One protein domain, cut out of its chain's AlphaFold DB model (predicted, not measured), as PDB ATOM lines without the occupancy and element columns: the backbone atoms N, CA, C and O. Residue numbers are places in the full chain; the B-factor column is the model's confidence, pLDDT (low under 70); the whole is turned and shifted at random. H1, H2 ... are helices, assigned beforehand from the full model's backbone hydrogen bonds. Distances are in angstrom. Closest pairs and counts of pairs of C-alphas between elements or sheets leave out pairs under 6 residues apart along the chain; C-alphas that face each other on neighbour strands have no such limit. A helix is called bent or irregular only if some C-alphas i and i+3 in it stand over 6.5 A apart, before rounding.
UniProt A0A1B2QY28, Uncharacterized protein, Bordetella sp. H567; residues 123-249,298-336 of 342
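What this domain is: This is residues 123 to 249 and 298 to 336 of the 342 residues of an uncharacterized protein of Bordetella sp. H567 (UniProt A0A1B2QY28). A long rod of helices, mostly in two layers: H1 and H2 follow one another along it and bent H10 runs back beside them, arm H10a by H2 and H10b by H1, while H5, H9 and H8 make the second layer. H3, H4 and the loop of residues 174 to 188 form one end; at the other, H11 turns off from residues 219 to 223 of H8, and residues 331 to 336 stick out. The printed part has 166 residues with eleven named helices, H1 to H11 in order, no named strand, class all helix. It is only just loose, close to compact, with a radius of gyration of the C-alphas of 18.6 A and spans of 64 by 29 by 23 A.

How they stand to each other: H10, residues 298 to 319, by its hydrogen bonds one helix, is bent, C-alphas 308 and 311 being 6.7 A apart; its arms are H10a, residues 298 to 308, and H10b, residues 311 to 319. H1, residues 125 to 137, touches H10b, opposite ways at a shallow tilt of 8 degrees; closest C-alphas Ala 133 and Ala 314, 4.6 A. H2, residues 140 to 149, touches H10a at 38 degrees, only just steep; closest C-alphas Ser 149 and Ser 300, 5.0 A. H2 and H3, residues 155 to 162, form a helical hairpin; H4, residues 165 to 173, is near H3. H5, residues 189 to 201, touches H9, residues 238 to 248, at a shallow tilt of 25 degrees; closest C-alphas Val 194 and Gly 246, 6.0 A. H6, residues 203 to 209, is irregular, C-alphas 206 and 209 being 7.1 A apart; H6 and H7, residues 213 to 216, are near H8, residues 219 to 234. H8 touches H11, residues 322 to 334, about perpendicular at 75 degrees; closest C-alphas Glu 219 and Leu 326, 4.3 A. Every O i to N i+4 pair is within hydrogen-bond range in H1 to H5, H8, H9, H10a, H10b and H11; H6 has 0 of 3, and 2 of 4 O i to N i+3 pairs, and H7 is too short.

Where its parts are: H1 begins at C-alpha 125 (190.828, 141.260, 225.045) and measures 18.3 A; H5 measures 18.5 A and H8 22.2 A. H11, 18.3 A, ends at C-alpha 334 (209.350, 132.539, 218.007).

The domain as a whole: The farthest C-alphas, Ala 174 and Ala 335, are 65.7 A apart. Residues 250 to 297 are not printed; C-alphas 249 and 298 are 14.3 A apart. The link H4 to H5 is long. Residues 206 to 212, among others, are under pLDDT 70.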
ATOM      1  N   TYR A 123     185.113 136.326 225.402       66.62
ATOM      2  CA  TYR A 123     185.507 137.671 225.806       66.62
ATOM      3  C   TYR A 123     186.499 138.232 224.786       66.62
ATOM      4  O   TYR A 123     187.377 137.510 224.327       66.62
ATOM      5  N   LYS A 124     186.377 139.506 224.404       78.94
ATOM      6  CA  LYS A 124     187.434 140.174 223.636       78.94
ATOM      7  C   LYS A 124     188.455 140.750 224.607       78.94
ATOM      8  O   LYS A 124     188.083 141.290 225.645       78.94
ATOM      9  N   SER A 125     189.728 140.716 224.236       75.88
ATOM     10  CA  SER A 125     190.828 141.260 225.045       75.88
ATOM     11  C   SER A 125     190.622 142.736 225.395       75.88
ATOM     12  O   SER A 125     190.869 143.137 226.526       75.88
ATOM     13  N   ALA A 126     190.079 143.530 224.464       73.12
ATOM     14  CA  ALA A 126     189.735 144.933 224.703       73.12
ATOM     15  C   ALA A 126     188.659 145.109 225.791       73.12
ATOM     16  O   ALA A 126     188.763 146.018 226.611       73.12
ATOM     17  N   ASP A 127     187.664 144.219 225.842       74.69
ATOM     18  CA  ASP A 127     186.621 144.261 226.872       74.69
ATOM     19  C   ASP A 127     187.209 143.894 228.245       74.69
ATOM     20  O   ASP A 127     186.889 144.528 229.248       74.69
ATOM     21  N   LEU A 128     188.131 142.921 228.285       76.19
ATOM     22  CA  LEU A 128     188.861 142.537 229.499       76.19
ATOM     23  C   LEU A 128     189.730 143.687 230.033       76.19
ATOM     24  O   LEU A 128     189.668 143.982 231.224       76.19
ATOM     25  N   ILE A 129     190.468 144.379 229.160       77.94
ATOM     26  CA  ILE A 129     191.256 145.577 229.501       77.94
ATOM     27  C   ILE A 129     190.366 146.695 230.042       77.94
ATOM     28  O   ILE A 129     190.669 147.265 231.088       77.94
ATOM     29  N   ALA A 130     189.242 146.977 229.378       73.56
ATOM     30  CA  ALA A 130     188.297 147.988 229.838       73.56
ATOM     31  C   ALA A 130     187.707 147.634 231.214       73.56
ATOM     32  O   ALA A 130     187.575 148.506 232.070       73.56
ATOM     33  N   GLY A 131     187.399 146.356 231.459       70.38
ATOM     34  CA  GLY A 131     186.937 145.873 232.762       70.38
ATOM     35  C   GLY A 131     187.985 146.039 233.865       70.38
ATOM     36  O   GLY A 131     187.662 146.514 234.952       70.38
ATOM     37  N   VAL A 132     189.245 145.705 233.576       75.62
ATOM     38  CA  VAL A 132     190.376 145.903 234.496       75.62
ATOM     39  C   VAL A 132     190.591 147.391 234.800       75.62
ATOM     40  O   VAL A 132     190.702 147.772 235.965       75.62
ATOM     41  N   ALA A 133     190.588 148.252 233.783       76.56
ATOM     42  CA  ALA A 133     190.745 149.692 233.966       76.56
ATOM     43  C   ALA A 133     189.582 150.326 234.750       76.56
ATOM     44  O   ALA A 133     189.803 151.197 235.595       76.56
ATOM     45  N   ASP A 134     188.343 149.872 234.532       70.56
ATOM     46  CA  ASP A 134     187.174 150.381 235.257       70.56
ATOM     47  C   ASP A 134     187.234 150.070 236.763       70.56
ATOM     48  O   ASP A 134     186.772 150.868 237.585       70.56
ATOM     49  N   LEU A 135     187.843 148.937 237.138       70.56
ATOM     50  CA  LEU A 135     188.094 148.570 238.537       70.56
ATOM     51  C   LEU A 135     189.106 149.498 239.215       70.56
ATOM     52  O   LEU A 135     188.937 149.810 240.395       70.56
ATOM     53  N   LEU A 136     190.125 149.951 238.480       73.44
ATOM     54  CA  LEU A 136     191.091 150.934 238.973       73.44
ATOM     55  C   LEU A 136     190.465 152.333 239.090       73.44
ATOM     56  O   LEU A 136     190.690 153.040 240.066       73.44
ATOM     57  N   ARG A 137     189.664 152.746 238.096       67.44
ATOM     58  CA  ARG A 137     189.136 154.117 237.997       67.44
ATOM     59  C   ARG A 137     188.017 154.423 238.986       67.44
ATOM     60  O   ARG A 137     187.908 155.546 239.461       67.44
ATOM     61  N   LYS A 138     187.112 153.474 239.220       58.59
ATOM     62  CA  LYS A 138     185.869 153.739 239.956       58.59
ATOM     63  C   LYS A 138     185.981 153.393 241.431       58.59
ATOM     64  O   LYS A 138     184.993 152.909 241.988       58.59
ATOM     65  N   ASP A 139     187.120 153.597 242.079       67.50
ATOM     66  CA  ASP A 139     187.246 153.230 243.486       67.50
ATOM     67  C   ASP A 139     186.543 154.220 244.420       67.50
ATOM     68  O   ASP A 139     187.147 155.054 245.090       67.50
ATOM     69  N   LYS A 140     185.217 154.087 244.497       71.44
ATOM     70  CA  LYS A 140     184.372 154.841 245.427       71.44
ATOM     71  C   LYS A 140     184.841 154.680 246.873       71.44
ATOM     72  O   LYS A 140     184.536 155.542 247.694       71.44
ATOM     73  N   LEU A 141     185.519 153.576 247.202       73.69
ATOM     74  CA  LEU A 141     186.057 153.351 248.535       73.69
ATOM     75  C   LEU A 141     187.277 154.238 248.782       73.69
ATOM     76  O   LEU A 141     187.320 154.884 249.825       73.69
ATOM     77  N   LEU A 142     188.204 154.335 247.828       79.12
ATOM     78  CA  LEU A 142     189.327 155.270 247.905       79.12
ATOM     79  C   LEU A 142     188.844 156.720 248.016       79.12
ATOM     80  O   LEU A 142     189.266 157.417 248.932       79.12
ATOM     81  N   ASP A 143     187.893 157.147 247.181       80.31
ATOM     82  CA  ASP A 143     187.317 158.501 247.271       80.31
ATOM     83  C   ASP A 143     186.672 158.766 248.637       80.31
ATOM     84  O   ASP A 143     186.855 159.825 249.241       80.31
ATOM     85  N   THR A 144     185.940 157.777 249.156       79.69
ATOM     86  CA  THR A 144     185.346 157.839 250.495       79.69
ATOM     87  C   THR A 144     186.430 157.970 251.566       79.69
ATOM     88  O   THR A 144     186.314 158.803 252.461       79.69
ATOM     89  N   MET A 145     187.494 157.169 251.486       80.31
ATOM     90  CA  MET A 145     188.581 157.205 252.459       80.31
ATOM     91  C   MET A 145     189.350 158.520 252.404       80.31
ATOM     92  O   MET A 145     189.639 159.077 253.458       80.31
ATOM     93  N   VAL A 146     189.615 159.069 251.219       83.44
ATOM     94  CA  VAL A 146     190.248 160.388 251.067       83.44
ATOM     95  C   VAL A 146     189.382 161.486 251.679       83.44
ATOM     96  O   VAL A 146     189.897 162.324 252.413       83.44
ATOM     97  N   ARG A 147     188.059 161.449 251.467       80.81
ATOM     98  CA  ARG A 147     187.127 162.415 252.070       80.81
ATOM     99  C   ARG A 147     187.223 162.456 253.598       80.81
ATOM    100  O   ARG A 147     187.064 163.519 254.184       80.81
ATOM    101  N   PHE A 148     187.457 161.315 254.242       77.50
ATOM    102  CA  PHE A 148     187.548 161.230 255.705       77.50
ATOM    103  C   PHE A 148     188.964 161.372 256.255       77.50
ATOM    104  O   PHE A 148     189.131 161.640 257.441       77.50
ATOM    105  N   SER A 149     189.972 161.179 255.410       74.69
ATOM    106  CA  SER A 149     191.383 161.226 255.786       74.69
ATOM    107  C   SER A 149     192.093 162.480 255.295       74.69
ATOM    108  O   SER A 149     193.312 162.511 255.349       74.69
ATOM    109  N   GLY A 150     191.378 163.487 254.787       71.62
ATOM    110  CA  GLY A 150     191.946 164.719 254.240       71.62
ATOM    111  C   GLY A 150     192.724 165.570 255.255       71.62
ATOM    112  O   GLY A 150     193.203 165.090 256.278       71.62
ATOM    113  N   ALA A 151     192.853 166.870 254.974       65.44
ATOM    114  CA  ALA A 151     193.563 167.814 255.848       65.44
ATOM    115  C   ALA A 151     192.958 167.938 257.267       65.44
ATOM    116  O   ALA A 151     193.567 168.533 258.148       65.44
ATOM    117  N   ASP A 152     191.768 167.379 257.477       72.75
ATOM    118  CA  ASP A 152     190.940 167.445 258.674       72.75
ATOM    119  C   ASP A 152     190.655 166.049 259.267       72.75
ATOM    120  O   ASP A 152     189.557 165.796 259.785       72.75
ATOM    121  N   ILE A 153     191.604 165.110 259.150       87.94
ATOM    122  CA  ILE A 153     191.485 163.805 259.810       87.94
ATOM    123  C   ILE A 153     191.462 163.995 261.334       87.94
ATOM    124  O   ILE A 153     192.423 164.470 261.932       87.94
ATOM    125  N   THR A 154     190.347 163.615 261.954       91.69
ATOM    126  CA  THR A 154     190.174 163.585 263.413       91.69
ATOM    127  C   THR A 154     190.293 162.156 263.923       91.69
ATOM    128  O   THR A 154     190.178 161.190 263.158       91.69
ATOM    129  N   TYR A 155     190.470 161.993 265.229       92.06
ATOM    130  CA  TYR A 155     190.517 160.687 265.870       92.06
ATOM    131  C   TYR A 155     189.227 159.889 265.660       92.06
ATOM    132  O   TYR A 155     189.269 158.687 265.410       92.06
ATOM    133  N   GLU A 156     188.076 160.557 265.674       90.94
ATOM    134  CA  GLU A 156     186.780 159.926 265.417       90.94
ATOM    135  C   GLU A 156     186.669 159.414 263.979       90.94
ATOM    136  O   GLU A 156     186.273 158.267 263.764       90.94
ATOM    137  N   LYS A 157     187.084 160.220 262.991       91.12
ATOM    138  CA  LYS A 157     187.130 159.790 261.586       91.12
ATOM    139  C   LYS A 157     188.111 158.638 261.395       91.12
ATOM    140  O   LYS A 157     187.793 157.682 260.692       91.12
ATOM    141  N   LEU A 158     189.275 158.696 262.042       90.44
ATOM    142  CA  LEU A 158     190.254 157.614 262.020       90.44
ATOM    143  C   LEU A 158     189.638 156.318 262.561       90.44
ATOM    144  O   LEU A 158     189.653 155.307 261.864       90.44
ATOM    145  N   LEU A 159     189.030 156.339 263.751       90.31
ATOM    146  CA  LEU A 159     188.349 155.164 264.297       90.31
ATOM    147  C   LEU A 159     187.254 154.668 263.354       90.31
ATOM    148  O   LEU A 159     187.183 153.478 263.077       90.31
ATOM    149  N   TYR A 160     186.454 155.564 262.787       88.81
ATOM    150  CA  TYR A 160     185.395 155.199 261.851       88.81
ATOM    151  C   TYR A 160     185.924 154.490 260.583       88.81
ATOM    152  O   TYR A 160     185.278 153.574 260.062       88.81
ATOM    153  N   LEU A 161     187.126 154.848 260.111       87.81
ATOM    154  CA  LEU A 161     187.816 154.180 259.000       87.81
ATOM    155  C   LEU A 161     188.387 152.804 259.380       87.81
ATOM    156  O   LEU A 161     188.330 151.873 258.565       87.81
ATOM    157  N   LEU A 162     188.959 152.687 260.581       88.12
ATOM    158  CA  LEU A 162     189.716 151.508 261.020       88.12
ATOM    159  C   LEU A 162     188.860 150.440 261.699       88.12
ATOM    160  O   LEU A 162     189.189 149.258 261.639       88.12
ATOM    161  N   GLU A 163     187.752 150.837 262.312       89.38
ATOM    162  CA  GLU A 163     186.845 149.943 263.018       89.38
ATOM    163  C   GLU A 163     186.012 149.068 262.081       89.38
ATOM    164  O   GLU A 163     185.780 149.367 260.902       89.38
ATOM    165  N   GLN A 164     185.504 147.968 262.633       86.75
ATOM    166  CA  GLN A 164     184.633 147.042 261.913       86.75
ATOM    167  C   GLN A 164     183.294 147.684 261.519       86.75
ATOM    168  O   GLN A 164     182.851 148.688 262.081       86.75
ATOM    169  N   ARG A 165     182.589 147.064 260.568       84.94
ATOM    170  CA  ARG A 165     181.293 147.551 260.058       84.94
ATOM    171  C   ARG A 165     180.267 147.846 261.151       84.94
ATOM    172  O   ARG A 165     179.555 148.839 261.049       84.94
ATOM    173  N   TRP A 166     180.192 147.013 262.188       84.75
ATOM    174  CA  TRP A 166     179.219 147.179 263.271       84.75
ATOM    175  C   TRP A 166     179.428 148.456 264.083       84.75
ATOM    176  O   TRP A 166     178.452 149.065 264.514       84.75
ATOM    177  N   TYR A 167     180.680 148.887 264.252       87.75
ATOM    178  CA  TYR A 167     180.975 150.167 264.885       87.75
ATOM    179  C   TYR A 167     180.377 151.315 264.072       87.75
ATOM    180  O   TYR A 167     179.645 152.124 264.634       87.75
ATOM    181  N   ARG A 168     180.622 151.344 262.752       85.81
ATOM    182  CA  ARG A 168     180.082 152.386 261.864       85.81
ATOM    183  C   ARG A 168     178.560 152.434 261.901       85.81
ATOM    184  O   ARG A 168     178.024 153.499 262.159       85.81
ATOM    185  N   ILE A 169     177.892 151.280 261.766       86.06
ATOM    186  CA  ILE A 169     176.423 151.178 261.862       86.06
ATOM    187  C   ILE A 169     175.921 151.830 263.151       86.06
ATOM    188  O   ILE A 169     175.069 152.707 263.104       86.06
ATOM    189  N   ARG A 170     176.491 151.448 264.298       89.88
ATOM    190  CA  ARG A 170     176.077 151.975 265.603       89.88
ATOM    191  C   ARG A 170     176.292 153.489 265.722       89.88
ATOM    192  O   ARG A 170     175.491 154.168 266.352       89.88
ATOM    193  N   VAL A 171     177.390 154.011 265.178       86.56
ATOM    194  CA  VAL A 171     177.727 155.443 265.251       86.56
ATOM    195  C   VAL A 171     176.863 156.263 264.280       86.56
ATOM    196  O   VAL A 171     176.389 157.333 264.658       86.56
ATOM    197  N   ASP A 172     176.575 155.734 263.086       85.06
ATOM    198  CA  ASP A 172     175.619 156.312 262.130       85.06
ATOM    199  C   ASP A 172     174.198 156.342 262.729       85.06
ATOM    200  O   ASP A 172     173.540 157.380 262.714       85.06
ATOM    201  N   GLU A 173     173.743 155.247 263.352       89.06
ATOM    202  CA  GLU A 173     172.446 155.170 264.047       89.06
ATOM    203  C   GLU A 173     172.337 156.152 265.223       89.06
ATOM    204  O   GLU A 173     171.250 156.644 265.525       89.06
ATOM    205  N   ALA A 174     173.461 156.472 265.869       87.94
ATOM    206  CA  ALA A 174     173.534 157.467 266.934       87.94
ATOM    207  C   ALA A 174     173.592 158.922 266.421       87.94
ATOM    208  O   ALA A 174     173.612 159.844 267.234       87.94
ATOM    209  N   GLY A 175     173.638 159.149 265.101       83.75
ATOM    210  CA  GLY A 175     173.761 160.482 264.500       83.75
ATOM    211  C   GLY A 175     175.148 161.120 264.648       83.75
ATOM    212  O   GLY A 175     175.293 162.320 264.438       83.75
ATOM    213  N   LEU A 176     176.156 160.326 265.020       82.69
ATOM    214  CA  LEU A 176     177.556 160.741 265.189       82.69
ATOM    215  C   LEU A 176     178.453 160.227 264.052       82.69
ATOM    216  O   LEU A 176     179.675 160.347 264.105       82.69
ATOM    217  N   GLY A 177     177.849 159.559 263.072       81.12
ATOM    218  CA  GLY A 177     178.540 158.885 261.990       81.12
ATOM    219  C   GLY A 177     178.859 159.781 260.804       81.12
ATOM    220  O   GLY A 177     178.619 160.987 260.813       81.12
ATOM    221  N   PHE A 178     179.428 159.167 259.770       82.00
ATOM    222  CA  PHE A 178     179.920 159.878 258.587       82.00
ATOM    223  C   PHE A 178     179.342 159.333 257.271       82.00
ATOM    224  O   PHE A 178     179.822 159.692 256.188       82.00
ATOM    225  N   ASP A 179     178.322 158.471 257.357       77.69
ATOM    226  CA  ASP A 179     177.563 157.927 256.226       77.69
ATOM    227  C   ASP A 179     178.447 157.278 255.145       77.69
ATOM    228  O   ASP A 179     178.292 157.509 253.939       77.69
ATOM    229  N   ALA A 180     179.432 156.475 255.558       75.56
ATOM    230  CA  ALA A 180     180.251 155.735 254.603       75.56
ATOM    231  C   ALA A 180     179.517 154.514 254.029       75.56
ATOM    232  O   ALA A 180     178.727 153.870 254.722       75.56
ATOM    233  N   PRO A 181     179.843 154.083 252.796       75.00
ATOM    234  CA  PRO A 181     179.307 152.849 252.238       75.00
ATOM    235  C   PRO A 181     179.686 151.632 253.095       75.00
ATOM    236  O   PRO A 181     180.845 151.209 253.141       75.00
ATOM    237  N   LEU A 182     178.686 151.017 253.729       67.31
ATOM    238  CA  LEU A 182     178.895 149.921 254.678       67.31
ATOM    239  C   LEU A 182     179.478 148.648 254.039       67.31
ATOM    240  O   LEU A 182     180.209 147.927 254.714       67.31
ATOM    241  N   GLY A 183     179.203 148.396 252.753       69.56
ATOM    242  CA  GLY A 183     179.596 147.157 252.065       69.56
ATOM    243  C   GLY A 183     178.868 145.909 252.583       69.56
ATOM    244  O   GLY A 183     178.018 146.001 253.476       69.56
ATOM    245  N   GLY A 184     179.189 144.744 252.008       68.19
ATOM    246  CA  GLY A 184     178.634 143.451 252.414       68.19
ATOM    247  C   GLY A 184     179.409 142.731 253.526       68.19
ATOM    248  O   GLY A 184     178.856 141.824 254.149       68.19
ATOM    249  N   THR A 185     180.659 143.116 253.813       70.00
ATOM    250  CA  THR A 185     181.520 142.439 254.806       70.00
ATOM    251  C   THR A 185     181.474 143.073 256.185       70.00
ATOM    252  O   THR A 185     181.133 144.239 256.344       70.00
ATOM    253  N   ALA A 186     181.884 142.318 257.206       79.94
ATOM    254  CA  ALA A 186     182.100 142.852 258.552       79.94
ATOM    255  C   ALA A 186     183.348 143.761 258.661       79.94
ATOM    256  O   ALA A 186     183.550 144.395 259.696       79.94
ATOM    257  N   ASP A 187     184.164 143.837 257.607       80.56
ATOM    258  CA  ASP A 187     185.477 144.480 257.614       80.56
ATOM    259  C   ASP A 187     185.432 146.002 257.817       80.56
ATOM    260  O   ASP A 187     184.427 146.690 257.585       80.56
ATOM    261  N   SER A 188     186.579 146.547 258.220       84.50
ATOM    262  CA  SER A 188     186.821 147.986 258.218       84.50
ATOM    263  C   SER A 188     186.969 148.550 256.805       84.50
ATOM    264  O   SER A 188     187.232 147.819 255.844       84.50
ATOM    265  N   LEU A 189     186.799 149.868 256.655       83.12
ATOM    266  CA  LEU A 189     187.014 150.532 255.364       83.12
ATOM    267  C   LEU A 189     188.480 150.416 254.940       83.12
ATOM    268  O   LEU A 189     188.746 150.073 253.790       83.12
ATOM    269  N   ALA A 190     189.414 150.592 255.883       85.06
ATOM    270  CA  ALA A 190     190.843 150.431 255.630       85.06
ATOM    271  C   ALA A 190     191.192 149.030 255.107       85.06
ATOM    272  O   ALA A 190     191.922 148.901 254.126       85.06
ATOM    273  N   ARG A 191     190.617 147.971 255.689       83.44
ATOM    274  CA  ARG A 191     190.862 146.599 255.222       83.44
ATOM    275  C   ARG A 191     190.304 146.338 253.831       83.44
ATOM    276  O   ARG A 191     190.973 145.720 253.001       83.44
ATOM    277  N   ARG A 192     189.102 146.839 253.548       80.62
ATOM    278  CA  ARG A 192     188.502 146.751 252.211       80.62
ATOM    279  C   ARG A 192     189.342 147.502 251.175       80.62
ATOM    280  O   ARG A 192     189.506 147.008 250.058       80.62
ATOM    281  N   LEU A 193     189.923 148.646 251.546       83.81
ATOM    282  CA  LEU A 193     190.813 149.393 250.662       83.81
ATOM    283  C   LEU A 193     192.102 148.615 250.412       83.81
ATOM    284  O   LEU A 193     192.457 148.425 249.260       83.81
ATOM    285  N   VAL A 194     192.759 148.085 251.444       84.44
ATOM    286  CA  VAL A 194     193.975 147.268 251.273       84.44
ATOM    287  C   VAL A 194     193.720 146.058 250.374       84.44
ATOM    288  O   VAL A 194     194.531 145.763 249.500       84.44
ATOM    289  N   SER A 195     192.577 145.384 250.529       78.62
ATOM    290  CA  SER A 195     192.159 144.304 249.622       78.62
ATOM    291  C   SER A 195     192.050 144.783 248.167       78.62
ATOM    292  O   SER A 195     192.540 144.134 247.240       78.62
ATOM    293  N   THR A 196     191.459 145.963 247.971       78.19
ATOM    294  CA  THR A 196     191.310 146.582 246.650       78.19
ATOM    295  C   THR A 196     192.678 146.953 246.062       78.19
ATOM    296  O   THR A 196     192.982 146.575 244.934       78.19
ATOM    297  N   LEU A 197     193.566 147.564 246.848       82.31
ATOM    298  CA  LEU A 197     194.914 147.955 246.427       82.31
ATOM    299  C   LEU A 197     195.824 146.761 246.109       82.31
ATOM    300  O   LEU A 197     196.628 146.841 245.186       82.31
ATOM    301  N   ARG A 198     195.666 145.619 246.790       82.12
ATOM    302  CA  ARG A 198     196.335 144.361 246.396       82.12
ATOM    303  C   ARG A 198     195.912 143.886 245.009       82.12
ATOM    304  O   ARG A 198     196.684 143.230 244.322       82.12
ATOM    305  N   SER A 199     194.699 144.223 244.579       76.31
ATOM    306  CA  SER A 199     194.274 143.977 243.198       76.31
ATOM    307  C   SER A 199     194.902 144.982 242.234       76.31
ATOM    308  O   SER A 199     195.044 144.678 241.063       76.31
ATOM    309  N   TYR A 200     195.320 146.161 242.692       81.94
ATOM    310  CA  TYR A 200     196.034 147.135 241.852       81.94
ATOM    311  C   TYR A 200     197.511 146.772 241.727       81.94
ATOM    312  O   TYR A 200     198.167 147.133 240.750       81.94
ATOM    313  N   GLU A 201     198.030 146.013 242.693       83.88
ATOM    314  CA  GLU A 201     199.360 145.433 242.607       83.88
ATOM    315  C   GLU A 201     199.493 144.512 241.380       83.88
ATOM    316  O   GLU A 201     200.486 144.561 240.659       83.88
ATOM    317  N   ASP A 202     198.465 143.720 241.096       85.00
ATOM    318  CA  ASP A 202     198.368 142.947 239.864       85.00
ATOM    319  C   ASP A 202     196.902 142.854 239.412       85.00
ATOM    320  O   ASP A 202     196.179 141.935 239.819       85.00
ATOM    321  N   PRO A 203     196.449 143.788 238.554       76.81
ATOM    322  CA  PRO A 203     195.059 143.856 238.111       76.81
ATOM    323  C   PRO A 203     194.619 142.621 237.335       76.81
ATOM    324  O   PRO A 203     193.437 142.286 237.321       76.81
ATOM    325  N   TRP A 204     195.561 141.908 236.714       78.06
ATOM    326  CA  TRP A 204     195.279 140.715 235.923       78.06
ATOM    327  C   TRP A 204     195.038 139.484 236.790       78.06
ATOM    328  O   TRP A 204     194.430 138.525 236.315       78.06
ATOM    329  N   ARG A 205     195.406 139.511 238.078       74.00
ATOM    330  CA  ARG A 205     195.126 138.418 239.019       74.00
ATOM    331  C   ARG A 205     193.634 138.094 239.115       74.00
ATOM    332  O   ARG A 205     193.265 136.942 239.334       74.00
ATOM    333  N   ILE A 206     192.762 139.077 238.898       67.50
ATOM    334  CA  ILE A 206     191.304 138.873 238.886       67.50
ATOM    335  C   ILE A 206     190.864 137.960 237.726       67.50
ATOM    336  O   ILE A 206     189.850 137.265 237.817       67.50
ATOM    337  N   LEU A 207     191.645 137.943 236.641       68.94
ATOM    338  CA  LEU A 207     191.407 137.152 235.439       68.94
ATOM    339  C   LEU A 207     191.975 135.733 235.559       68.94
ATOM    340  O   LEU A 207     191.748 134.927 234.664       68.94
ATOM    341  N   ALA A 208     192.650 135.380 236.661       64.75
ATOM    342  CA  ALA A 208     193.236 134.049 236.864       64.75
ATOM    343  C   ALA A 208     192.199 132.907 236.834       64.75
ATOM    344  O   ALA A 208     192.543 131.751 236.604       64.75
ATOM    345  N   SER A 209     190.919 133.219 237.055       58.91
ATOM    346  CA  SER A 209     189.820 132.252 236.937       58.91
ATOM    347  C   SER A 209     189.409 131.965 235.483       58.91
ATOM    348  O   SER A 209     188.773 130.940 235.212       58.91
ATOM    349  N   VAL A 210     189.794 132.826 234.535       64.19
ATOM    350  CA  VAL A 210     189.529 132.659 233.105       64.19
ATOM    351  C   VAL A 210     190.473 131.591 232.554       64.19
ATOM    352  O   VAL A 210     191.668 131.814 232.373       64.19
ATOM    353  N   HIS A 211     189.929 130.402 232.295       59.94
ATOM    354  CA  HIS A 211     190.706 129.284 231.765       59.94
ATOM    355  C   HIS A 211     191.260 129.602 230.372       59.94
ATOM    356  O   HIS A 211     190.560 130.142 229.506       59.94
ATOM    357  N   ASP A 212     192.515 129.208 230.160       69.06
ATOM    358  CA  ASP A 212     193.267 129.414 228.923       69.06
ATOM    359  C   ASP A 212     193.476 130.893 228.559       69.06
ATOM    360  O   ASP A 212     193.629 131.205 227.379       69.06
ATOM    361  N   LEU A 213     193.486 131.820 229.531       70.44
ATOM    362  CA  LEU A 213     193.699 133.253 229.264       70.44
ATOM    363  C   LEU A 213     194.976 133.490 228.442       70.44
ATOM    364  O   LEU A 213     194.943 134.225 227.463       70.44
ATOM    365  N   ALA A 214     196.065 132.797 228.783       72.38
ATOM    366  CA  ALA A 214     197.332 132.863 228.056       72.38
ATOM    367  C   ALA A 214     197.248 132.328 226.613       72.38
ATOM    368  O   ALA A 214     197.977 132.797 225.750       72.38
ATOM    369  N   VAL A 215     196.364 131.363 226.346       77.38
ATOM    370  CA  VAL A 215     196.201 130.747 225.016       77.38
ATOM    371  C   VAL A 215     195.242 131.565 224.151       77.38
ATOM    372  O   VAL A 215     195.462 131.727 222.954       77.38
ATOM    373  N   LYS A 216     194.163 132.081 224.745       80.06
ATOM    374  CA  LYS A 216     193.106 132.824 224.042       80.06
ATOM    375  C   LYS A 216     193.435 134.307 223.882       80.06
ATOM    376  O   LYS A 216     192.993 134.914 222.912       80.06
ATOM    377  N   HIS A 217     194.189 134.868 224.827       85.44
ATOM    378  CA  HIS A 217     194.509 136.293 224.926       85.44
ATOM    379  C   HIS A 217     195.982 136.522 225.331       85.44
ATOM    380  O   HIS A 217     196.250 137.169 226.350       85.44
ATOM    381  N   PRO A 218     196.960 135.984 224.577       86.69
ATOM    382  CA  PRO A 218     198.383 136.087 224.914       86.69
ATOM    383  C   PRO A 218     198.895 137.532 225.042       86.69
ATOM    384  O   PRO A 218     199.790 137.814 225.841       86.69
ATOM    385  N   GLU A 219     198.297 138.475 224.317       88.69
ATOM    386  CA  GLU A 219     198.595 139.905 224.403       88.69
ATOM    387  C   GLU A 219     198.369 140.494 225.802       88.69
ATOM    388  O   GLU A 219     199.031 141.464 226.171       88.69
ATOM    389  N   LEU A 220     197.491 139.892 226.616       87.12
ATOM    390  CA  LEU A 220     197.241 140.345 227.985       87.12
ATOM    391  C   LEU A 220     198.429 140.077 228.913       87.12
ATOM    392  O   LEU A 220     198.597 140.812 229.882       87.12
ATOM    393  N   LEU A 221     199.264 139.076 228.618       87.94
ATOM    394  CA  LEU A 221     200.480 138.812 229.392       87.94
ATOM    395  C   LEU A 221     201.500 139.936 229.199       87.94
ATOM    396  O   LEU A 221     202.045 140.457 230.168       87.94
ATOM    397  N   VAL A 222     201.693 140.372 227.952       90.62
ATOM    398  CA  VAL A 222     202.575 141.503 227.633       90.62
ATOM    399  C   VAL A 222     201.998 142.809 228.186       90.62
ATOM    400  O   VAL A 222     202.735 143.608 228.757       90.62
ATOM    401  N   ALA A 223     200.680 143.020 228.084       90.75
ATOM    402  CA  ALA A 223     200.019 144.182 228.679       90.75
ATOM    403  C   ALA A 223     200.220 144.245 230.206       90.75
ATOM    404  O   ALA A 223     200.528 145.313 230.737       90.75
ATOM    405  N   ARG A 224     200.115 143.100 230.898       90.56
ATOM    406  CA  ARG A 224     200.403 142.983 232.334       90.56
ATOM    407  C   ARG A 224     201.852 143.351 232.650       90.56
ATOM    408  O   ARG A 224     202.084 144.152 233.548       90.56
ATOM    409  N   GLU A 225     202.824 142.796 231.928       91.38
ATOM    410  CA  GLU A 225     204.243 143.116 232.142       91.38
ATOM    411  C   GLU A 225     204.525 144.611 231.942       91.38
ATOM    412  O   GLU A 225     205.173 145.233 232.784       91.38
ATOM    413  N   ARG A 226     203.982 145.209 230.873       93.88
ATOM    414  CA  ARG A 226     204.092 146.651 230.610       93.88
ATOM    415  C   ARG A 226     203.467 147.480 231.732       93.88
ATOM    416  O   ARG A 226     204.058 148.471 232.143       93.88
ATOM    417  N   TYR A 227     202.318 147.062 232.263       92.44
ATOM    418  CA  TYR A 227     201.694 147.708 233.419       92.44
ATOM    419  C   TYR A 227     202.570 147.633 234.674       92.44
ATOM    420  O   TYR A 227     202.773 148.645 235.341       92.44
ATOM    421  N   LEU A 228     203.107 146.454 234.998       91.94
ATOM    422  CA  LEU A 228     203.953 146.277 236.180       91.94
ATOM    423  C   LEU A 228     205.243 147.099 236.077       91.94
ATOM    424  O   LEU A 228     205.653 147.702 237.070       91.94
ATOM    425  N   ALA A 229     205.836 147.170 234.881       93.75
ATOM    426  CA  ALA A 229     206.979 148.031 234.596       93.75
ATOM    427  C   ALA A 229     206.618 149.517 234.754       93.75
ATOM    428  O   ALA A 229     207.273 150.217 235.522       93.75
ATOM    429  N   TYR A 230     205.527 149.969 234.122       94.62
ATOM    430  CA  TYR A 230     205.029 151.343 234.235       94.62
ATOM    431  C   TYR A 230     204.792 151.739 235.695       94.62
ATOM    432  O   TYR A 230     205.289 152.759 236.161       94.62
ATOM    433  N   ARG A 231     204.084 150.909 236.466       93.44
ATOM    434  CA  ARG A 231     203.853 151.175 237.888       93.44
ATOM    435  C   ARG A 231     205.165 151.238 238.667       93.44
ATOM    436  O   ARG A 231     205.322 152.126 239.493       93.44
ATOM    437  N   GLY A 232     206.084 150.300 238.437       92.31
ATOM    438  CA  GLY A 232     207.381 150.279 239.119       92.31
ATOM    439  C   GLY A 232     208.222 151.531 238.852       92.31
ATOM    440  O   GLY A 232     208.887 152.017 239.761       92.31
ATOM    441  N   GLU A 233     208.155 152.068 237.635       94.81
ATOM    442  CA  GLU A 233     208.880 153.272 237.222       94.81
ATOM    443  C   GLU A 233     208.212 154.567 237.710       94.81
ATOM    444  O   GLU A 233     208.869 155.433 238.285       94.81
ATOM    445  N   HIS A 234     206.897 154.698 237.519       93.88
ATOM    446  CA  HIS A 234     206.161 155.938 237.791       93.88
ATOM    447  C   HIS A 234     205.663 156.056 239.240       93.88
ATOM    448  O   HIS A 234     205.450 157.167 239.737       93.88
ATOM    449  N   TYR A 235     205.496 154.924 239.928       93.06
ATOM    450  CA  TYR A 235     204.965 154.827 241.291       93.06
ATOM    451  C   TYR A 235     205.803 153.878 242.168       93.06
ATOM    452  O   TYR A 235     205.272 152.903 242.715       93.06
ATOM    453  N   PRO A 236     207.113 154.145 242.346       92.62
ATOM    454  CA  PRO A 236     207.996 153.296 243.152       92.62
ATOM    455  C   PRO A 236     207.588 153.250 244.636       92.62
ATOM    456  O   PRO A 236     207.924 152.314 245.358       92.62
ATOM    457  N   ASP A 237     206.829 154.246 245.092       92.38
ATOM    458  CA  ASP A 237     206.272 154.371 246.436       92.38
ATOM    459  C   ASP A 237     205.042 153.480 246.686       92.38
ATOM    460  O   ASP A 237     204.673 153.270 247.843       92.38
ATOM    461  N   PHE A 238     204.428 152.914 245.640       91.06
ATOM    462  CA  PHE A 238     203.180 152.150 245.746       91.06
ATOM    463  C   PHE A 238     203.280 150.960 246.713       91.06
ATOM    464  O   PHE A 238     202.396 150.767 247.547       91.06
ATOM    465  N   ALA A 239     204.367 150.182 246.646       89.88
ATOM    466  CA  ALA A 239     204.560 149.020 247.518       89.88
ATOM    467  C   ALA A 239     204.675 149.427 248.997       89.88
ATOM    468  O   ALA A 239     204.040 148.824 249.859       89.88
ATOM    469  N   ALA A 240     205.416 150.502 249.281       90.56
ATOM    470  CA  ALA A 240     205.570 151.021 250.636       90.56
ATOM    471  C   ALA A 240     204.253 151.607 251.183       90.56
ATOM    472  O   ALA A 240     203.950 151.454 252.365       90.56
ATOM    473  N   ILE A 241     203.451 152.255 250.329       91.44
ATOM    474  CA  ILE A 241     202.101 152.720 250.680       91.44
ATOM    475  C   ILE A 241     201.191 151.530 251.017       91.44
ATOM    476  O   ILE A 241     200.500 151.549 252.037       91.44
ATOM    477  N   LEU A 242     201.210 150.479 250.191       88.88
ATOM    478  CA  LEU A 242     200.413 149.273 250.409       88.88
ATOM    479  C   LEU A 242     200.786 148.570 251.722       88.88
ATOM    480  O   LEU A 242     199.899 148.123 252.450       88.88
ATOM    481  N   GLU A 243     202.077 148.499 252.042       88.00
ATOM    482  CA  GLU A 243     202.587 147.934 253.293       88.00
ATOM    483  C   GLU A 243     202.118 148.736 254.518       88.00
ATOM    484  O   GLU A 243     201.551 148.160 255.450       88.00
ATOM    485  N   ARG A 244     202.258 150.070 254.486       88.44
ATOM    486  CA  ARG A 244     201.790 150.963 255.562       88.44
ATOM    487  C   ARG A 244     200.281 150.873 255.780       88.44
ATOM    488  O   ARG A 244     199.833 150.721 256.915       88.44
ATOM    489  N   LEU A 245     199.489 150.909 254.708       86.31
ATOM    490  CA  LEU A 245     198.038 150.722 254.793       86.31
ATOM    491  C   LEU A 245     197.680 149.326 255.316       86.31
ATOM    492  O   LEU A 245     196.766 149.182 256.129       86.31
ATOM    493  N   GLY A 246     198.431 148.307 254.894       85.12
ATOM    494  CA  GLY A 246     198.315 146.938 255.378       85.12
ATOM    495  C   GLY A 246     198.459 146.844 256.895       85.12
ATOM    496  O   GLY A 246     197.584 146.264 257.540       85.12
ATOM    497  N   ALA A 247     199.496 147.471 257.458       80.75
ATOM    498  CA  ALA A 247     199.758 147.499 258.897       80.75
ATOM    499  C   ALA A 247     198.598 148.120 259.693       80.75
ATOM    500  O   ALA A 247     198.165 147.569 260.704       80.75
ATOM    501  N   VAL A 248     198.035 149.221 259.190       79.69
ATOM    502  CA  VAL A 248     196.920 149.934 259.831       79.69
ATOM    503  C   VAL A 248     195.584 149.172 259.703       79.69
ATOM    504  O   VAL A 248     194.675 149.363 260.508       79.69
ATOM    505  N   SER A 249     195.460 148.277 258.719       77.38
ATOM    506  CA  SER A 249     194.233 147.517 258.421       77.38
ATOM    507  C   SER A 249     194.129 146.120 259.056       77.38
ATOM    508  O   SER A 249     193.157 145.403 258.795       77.38
ATOM    509  N   GLN A 298     200.530 160.763 257.831       92.12
ATOM    510  CA  GLN A 298     201.110 159.912 256.789       92.12
ATOM    511  C   GLN A 298     200.034 159.103 256.055       92.12
ATOM    512  O   GLN A 298     200.066 159.031 254.829       92.12
ATOM    513  N   LEU A 299     199.054 158.559 256.783       90.56
ATOM    514  CA  LEU A 299     197.906 157.860 256.200       90.56
ATOM    515  C   LEU A 299     197.135 158.763 255.221       90.56
ATOM    516  O   LEU A 299     196.813 158.338 254.114       90.56
ATOM    517  N   SER A 300     196.892 160.019 255.607       91.38
ATOM    518  CA  SER A 300     196.274 161.042 254.755       91.38
ATOM    519  C   SER A 300     197.032 161.232 253.438       91.38
ATOM    520  O   SER A 300     196.456 161.134 252.351       91.38
ATOM    521  N   LYS A 301     198.352 161.445 253.527       91.81
ATOM    522  CA  LYS A 301     199.226 161.635 252.361       91.81
ATOM    523  C   LYS A 301     199.231 160.412 251.449       91.81
ATOM    524  O   LYS A 301     199.148 160.564 250.233       91.81
ATOM    525  N   ASP A 302     199.288 159.214 252.024       91.94
ATOM    526  CA  ASP A 302     199.265 157.956 251.278       91.94
ATOM    527  C   ASP A 302     197.950 157.790 250.498       91.94
ATOM    528  O   ASP A 302     197.965 157.452 249.314       91.94
ATOM    529  N   LEU A 303     196.809 158.100 251.119       90.69
ATOM    530  CA  LEU A 303     195.495 158.034 250.471       90.69
ATOM    531  C   LEU A 303     195.352 159.071 249.348       90.69
ATOM    532  O   LEU A 303     194.857 158.743 248.269       90.69
ATOM    533  N   GLN A 304     195.843 160.296 249.550       90.31
ATOM    534  CA  GLN A 304     195.877 161.324 248.501       90.31
ATOM    535  C   GLN A 304     196.785 160.922 247.337       90.31
ATOM    536  O   GLN A 304     196.424 161.103 246.172       90.31
ATOM    537  N   ARG A 305     197.951 160.340 247.635       91.62
ATOM    538  CA  ARG A 305     198.885 159.840 246.622       91.62
ATOM    539  C   ARG A 305     198.243 158.742 245.776       91.62
ATOM    540  O   ARG A 305     198.362 158.775 244.552       91.62
ATOM    541  N   LEU A 306     197.506 157.831 246.411       90.00
ATOM    542  CA  LEU A 306     196.732 156.804 245.717       90.00
ATOM    543  C   LEU A 306     195.637 157.400 244.833       90.00
ATOM    544  O   LEU A 306     195.489 156.978 243.691       90.00
ATOM    545  N   GLN A 307     194.908 158.411 245.311       88.94
ATOM    546  CA  GLN A 307     193.868 159.076 244.517       88.94
ATOM    547  C   GLN A 307     194.423 159.730 243.246       88.94
ATOM    548  O   GLN A 307     193.733 159.817 242.232       88.94
ATOM    549  N   GLN A 308     195.677 160.182 243.287       87.38
ATOM    550  CA  GLN A 308     196.355 160.749 242.126       87.38
ATOM    551  C   GLN A 308     196.845 159.674 241.150       87.38
ATOM    552  O   GLN A 308     196.751 159.875 239.940       87.38
ATOM    553  N   CYS A 309     197.365 158.543 241.643       88.88
ATOM    554  CA  CYS A 309     197.972 157.531 240.776       88.88
ATOM    555  C   CYS A 309     196.972 156.530 240.187       88.88
ATOM    556  O   CYS A 309     197.170 156.076 239.062       88.88
ATOM    557  N   THR A 310     195.884 156.182 240.883       87.38
ATOM    558  CA  THR A 310     194.943 155.155 240.400       87.38
ATOM    559  C   THR A 310     194.253 155.509 239.078       87.38
ATOM    560  O   THR A 310     194.177 154.623 238.220       87.38
ATOM    561  N   PRO A 311     193.826 156.763 238.806       88.06
ATOM    562  CA  PRO A 311     193.238 157.110 237.513       88.06
ATOM    563  C   PRO A 311     194.263 157.085 236.378       88.06
ATOM    564  O   PRO A 311     193.905 156.792 235.236       88.06
ATOM    565  N   ASP A 312     195.521 157.398 236.685       90.62
ATOM    566  CA  ASP A 312     196.616 157.379 235.722       90.62
ATOM    567  C   ASP A 312     197.027 155.945 235.366       90.62
ATOM    568  O   ASP A 312     197.067 155.591 234.191       90.62
ATOM    569  N   MET A 313     197.184 155.075 236.368       90.62
ATOM    570  CA  MET A 313     197.366 153.633 236.169       90.62
ATOM    571  C   MET A 313     196.220 153.026 235.347       90.62
ATOM    572  O   MET A 313     196.466 152.260 234.416       90.62
ATOM    573  N   ALA A 314     194.968 153.406 235.623       87.81
ATOM    574  CA  ALA A 314     193.814 152.994 234.822       87.81
ATOM    575  C   ALA A 314     193.913 153.468 233.367       87.81
ATOM    576  O   ALA A 314     193.659 152.699 232.441       87.81
ATOM    577  N   ARG A 315     194.293 154.734 233.159       89.69
ATOM    578  CA  ARG A 315     194.448 155.321 231.825       89.69
ATOM    579  C   ARG A 315     195.559 154.634 231.035       89.69
ATOM    580  O   ARG A 315     195.359 154.387 229.852       89.69
ATOM    581  N   PHE A 316     196.679 154.298 231.674       92.31
ATOM    582  CA  PHE A 316     197.748 153.535 231.037       92.31
ATOM    583  C   PHE A 316     197.212 152.214 230.480       92.31
ATOM    584  O   PHE A 316     197.388 151.943 229.296       92.31
ATOM    585  N   ILE A 317     196.488 151.437 231.298       88.56
ATOM    586  CA  ILE A 317     195.902 150.150 230.890       88.56
ATOM    587  C   ILE A 317     194.988 150.307 229.665       88.56
ATOM    588  O   ILE A 317     195.080 149.515 228.732       88.56
ATOM    589  N   GLU A 318     194.143 151.340 229.631       85.94
ATOM    590  CA  GLU A 318     193.241 151.601 228.496       85.94
ATOM    591  C   GLU A 318     193.959 151.985 227.202       85.94
ATOM    592  O   GLU A 318     193.414 151.795 226.116       85.94
ATOM    593  N   GLN A 319     195.154 152.560 227.314       90.44
ATOM    594  CA  GLN A 319     195.941 153.042 226.183       90.44
ATOM    595  C   GLN A 319     196.932 151.998 225.661       90.44
ATOM    596  O   GLN A 319     197.593 152.247 224.651       90.44
ATOM    597  N   VAL A 320     197.038 150.834 226.310       90.12
ATOM    598  CA  VAL A 320     197.893 149.744 225.830       90.12
ATOM    599  C   VAL A 320     197.414 149.276 224.454       90.12
ATOM    600  O   VAL A 320     196.291 148.797 224.291       90.12
ATOM    601  N   ASP A 321     198.298 149.363 223.458       91.88
ATOM    602  CA  ASP A 321     198.048 148.822 222.124       91.88
ATOM    603  C   ASP A 321     198.134 147.288 222.147       91.88
ATOM    604  O   ASP A 321     199.210 146.688 222.122       91.88
ATOM    605  N   LEU A 322     196.969 146.643 222.172       90.25
ATOM    606  CA  LEU A 322     196.855 145.188 222.189       90.25
ATOM    607  C   LEU A 322     197.389 144.514 220.920       90.25
ATOM    608  O   LEU A 322     197.859 143.377 220.993       90.25
ATOM    609  N   ALA A 323     197.344 145.184 219.766       91.44
ATOM    610  CA  ALA A 323     197.913 144.636 218.539       91.44
ATOM    611  C   ALA A 323     199.444 144.612 218.623       91.44
ATOM    612  O   ALA A 323     200.080 143.645 218.192       91.44
ATOM    613  N   ASP A 324     200.027 145.645 219.227       95.00
ATOM    614  CA  ASP A 324     201.454 145.693 219.512       95.00
ATOM    615  C   ASP A 324     201.877 144.650 220.555       95.00
ATOM    616  O   ASP A 324     202.828 143.903 220.326       95.00
ATOM    617  N   CYS A 325     201.114 144.502 221.641       93.31
ATOM    618  CA  CYS A 325     201.343 143.456 222.639       93.31
ATOM    619  C   CYS A 325     201.277 142.043 222.037       93.31
ATOM    620  O   CYS A 325     202.110 141.194 222.355       93.31
ATOM    621  N   LEU A 326     200.328 141.786 221.130       92.50
ATOM    622  CA  LEU A 326     200.225 140.502 220.433       92.50
ATOM    623  C   LEU A 326     201.428 140.246 219.519       92.50
ATOM    624  O   LEU A 326     201.931 139.123 219.442       92.50
ATOM    625  N   ARG A 327     201.889 141.281 218.809       93.88
ATOM    626  CA  ARG A 327     203.080 141.203 217.958       93.88
ATOM    627  C   ARG A 327     204.313 140.863 218.791       93.88
ATOM    628  O   ARG A 327     205.054 139.959 218.419       93.88
ATOM    629  N   GLU A 328     204.503 141.547 219.914       94.06
ATOM    630  CA  GLU A 328     205.613 141.294 220.831       94.06
ATOM    631  C   GLU A 328     205.573 139.870 221.396       94.06
ATOM    632  O   GLU A 328     206.593 139.181 221.380       94.06
ATOM    633  N   TYR A 329     204.400 139.392 221.818       91.81
ATOM    634  CA  TYR A 329     204.242 138.020 222.297       91.81
ATOM    635  C   TYR A 329     204.719 136.995 221.258       91.81
ATOM    636  O   TYR A 329     205.539 136.135 221.570       91.81
ATOM    637  N   ARG A 330     204.267 137.123 220.004       91.94
ATOM    638  CA  ARG A 330     204.648 136.212 218.910       91.94
ATOM    639  C   ARG A 330     206.144 136.248 218.608       91.94
ATOM    640  O   ARG A 330     206.723 135.220 218.277       91.94
ATOM    641  N   LEU A 331     206.773 137.421 218.715       92.75
ATOM    642  CA  LEU A 331     208.222 137.554 218.545       92.75
ATOM    643  C   LEU A 331     208.984 136.816 219.653       92.75
ATOM    644  O   LEU A 331     209.944 136.107 219.360       92.75
ATOM    645  N   ARG A 332     208.537 136.939 220.909       91.62
ATOM    646  CA  ARG A 332     209.136 136.237 222.055       91.62
ATOM    647  C   ARG A 332     208.935 134.723 221.965       91.62
ATOM    648  O   ARG A 332     209.884 133.977 222.190       91.62
ATOM    649  N   GLU A 333     207.745 134.281 221.565       88.88
ATOM    650  CA  GLU A 333     207.431 132.866 221.333       88.88
ATOM    651  C   GLU A 333     208.321 132.269 220.232       88.88
ATOM    652  O   GLU A 333     208.947 131.229 220.438       88.88
ATOM    653  N   ALA A 334     208.470 132.963 219.097       89.56
ATOM    654  CA  ALA A 334     209.350 132.539 218.007       89.56
ATOM    655  C   ALA A 334     210.837 132.492 218.414       89.56
ATOM    656  O   ALA A 334     211.598 131.690 217.877       89.56
ATOM    657  N   ALA A 335     211.246 133.326 219.373       89.38
ATOM    658  CA  ALA A 335     212.590 133.333 219.944       89.38
ATOM    659  C   ALA A 335     212.793 132.296 221.070       89.38
ATOM    660  O   ALA A 335     213.892 132.205 221.616       89.38
ATOM    661  N   GLY A 336     211.760 131.530 221.444       83.31
ATOM    662  CA  GLY A 336     211.815 130.575 222.557       83.31
ATOM    663  C   GLY A 336     211.908 131.229 223.943       83.31
ATOM    664  O   GLY A 336     212.313 130.578 224.903       83.31
TER     665      GLY A 336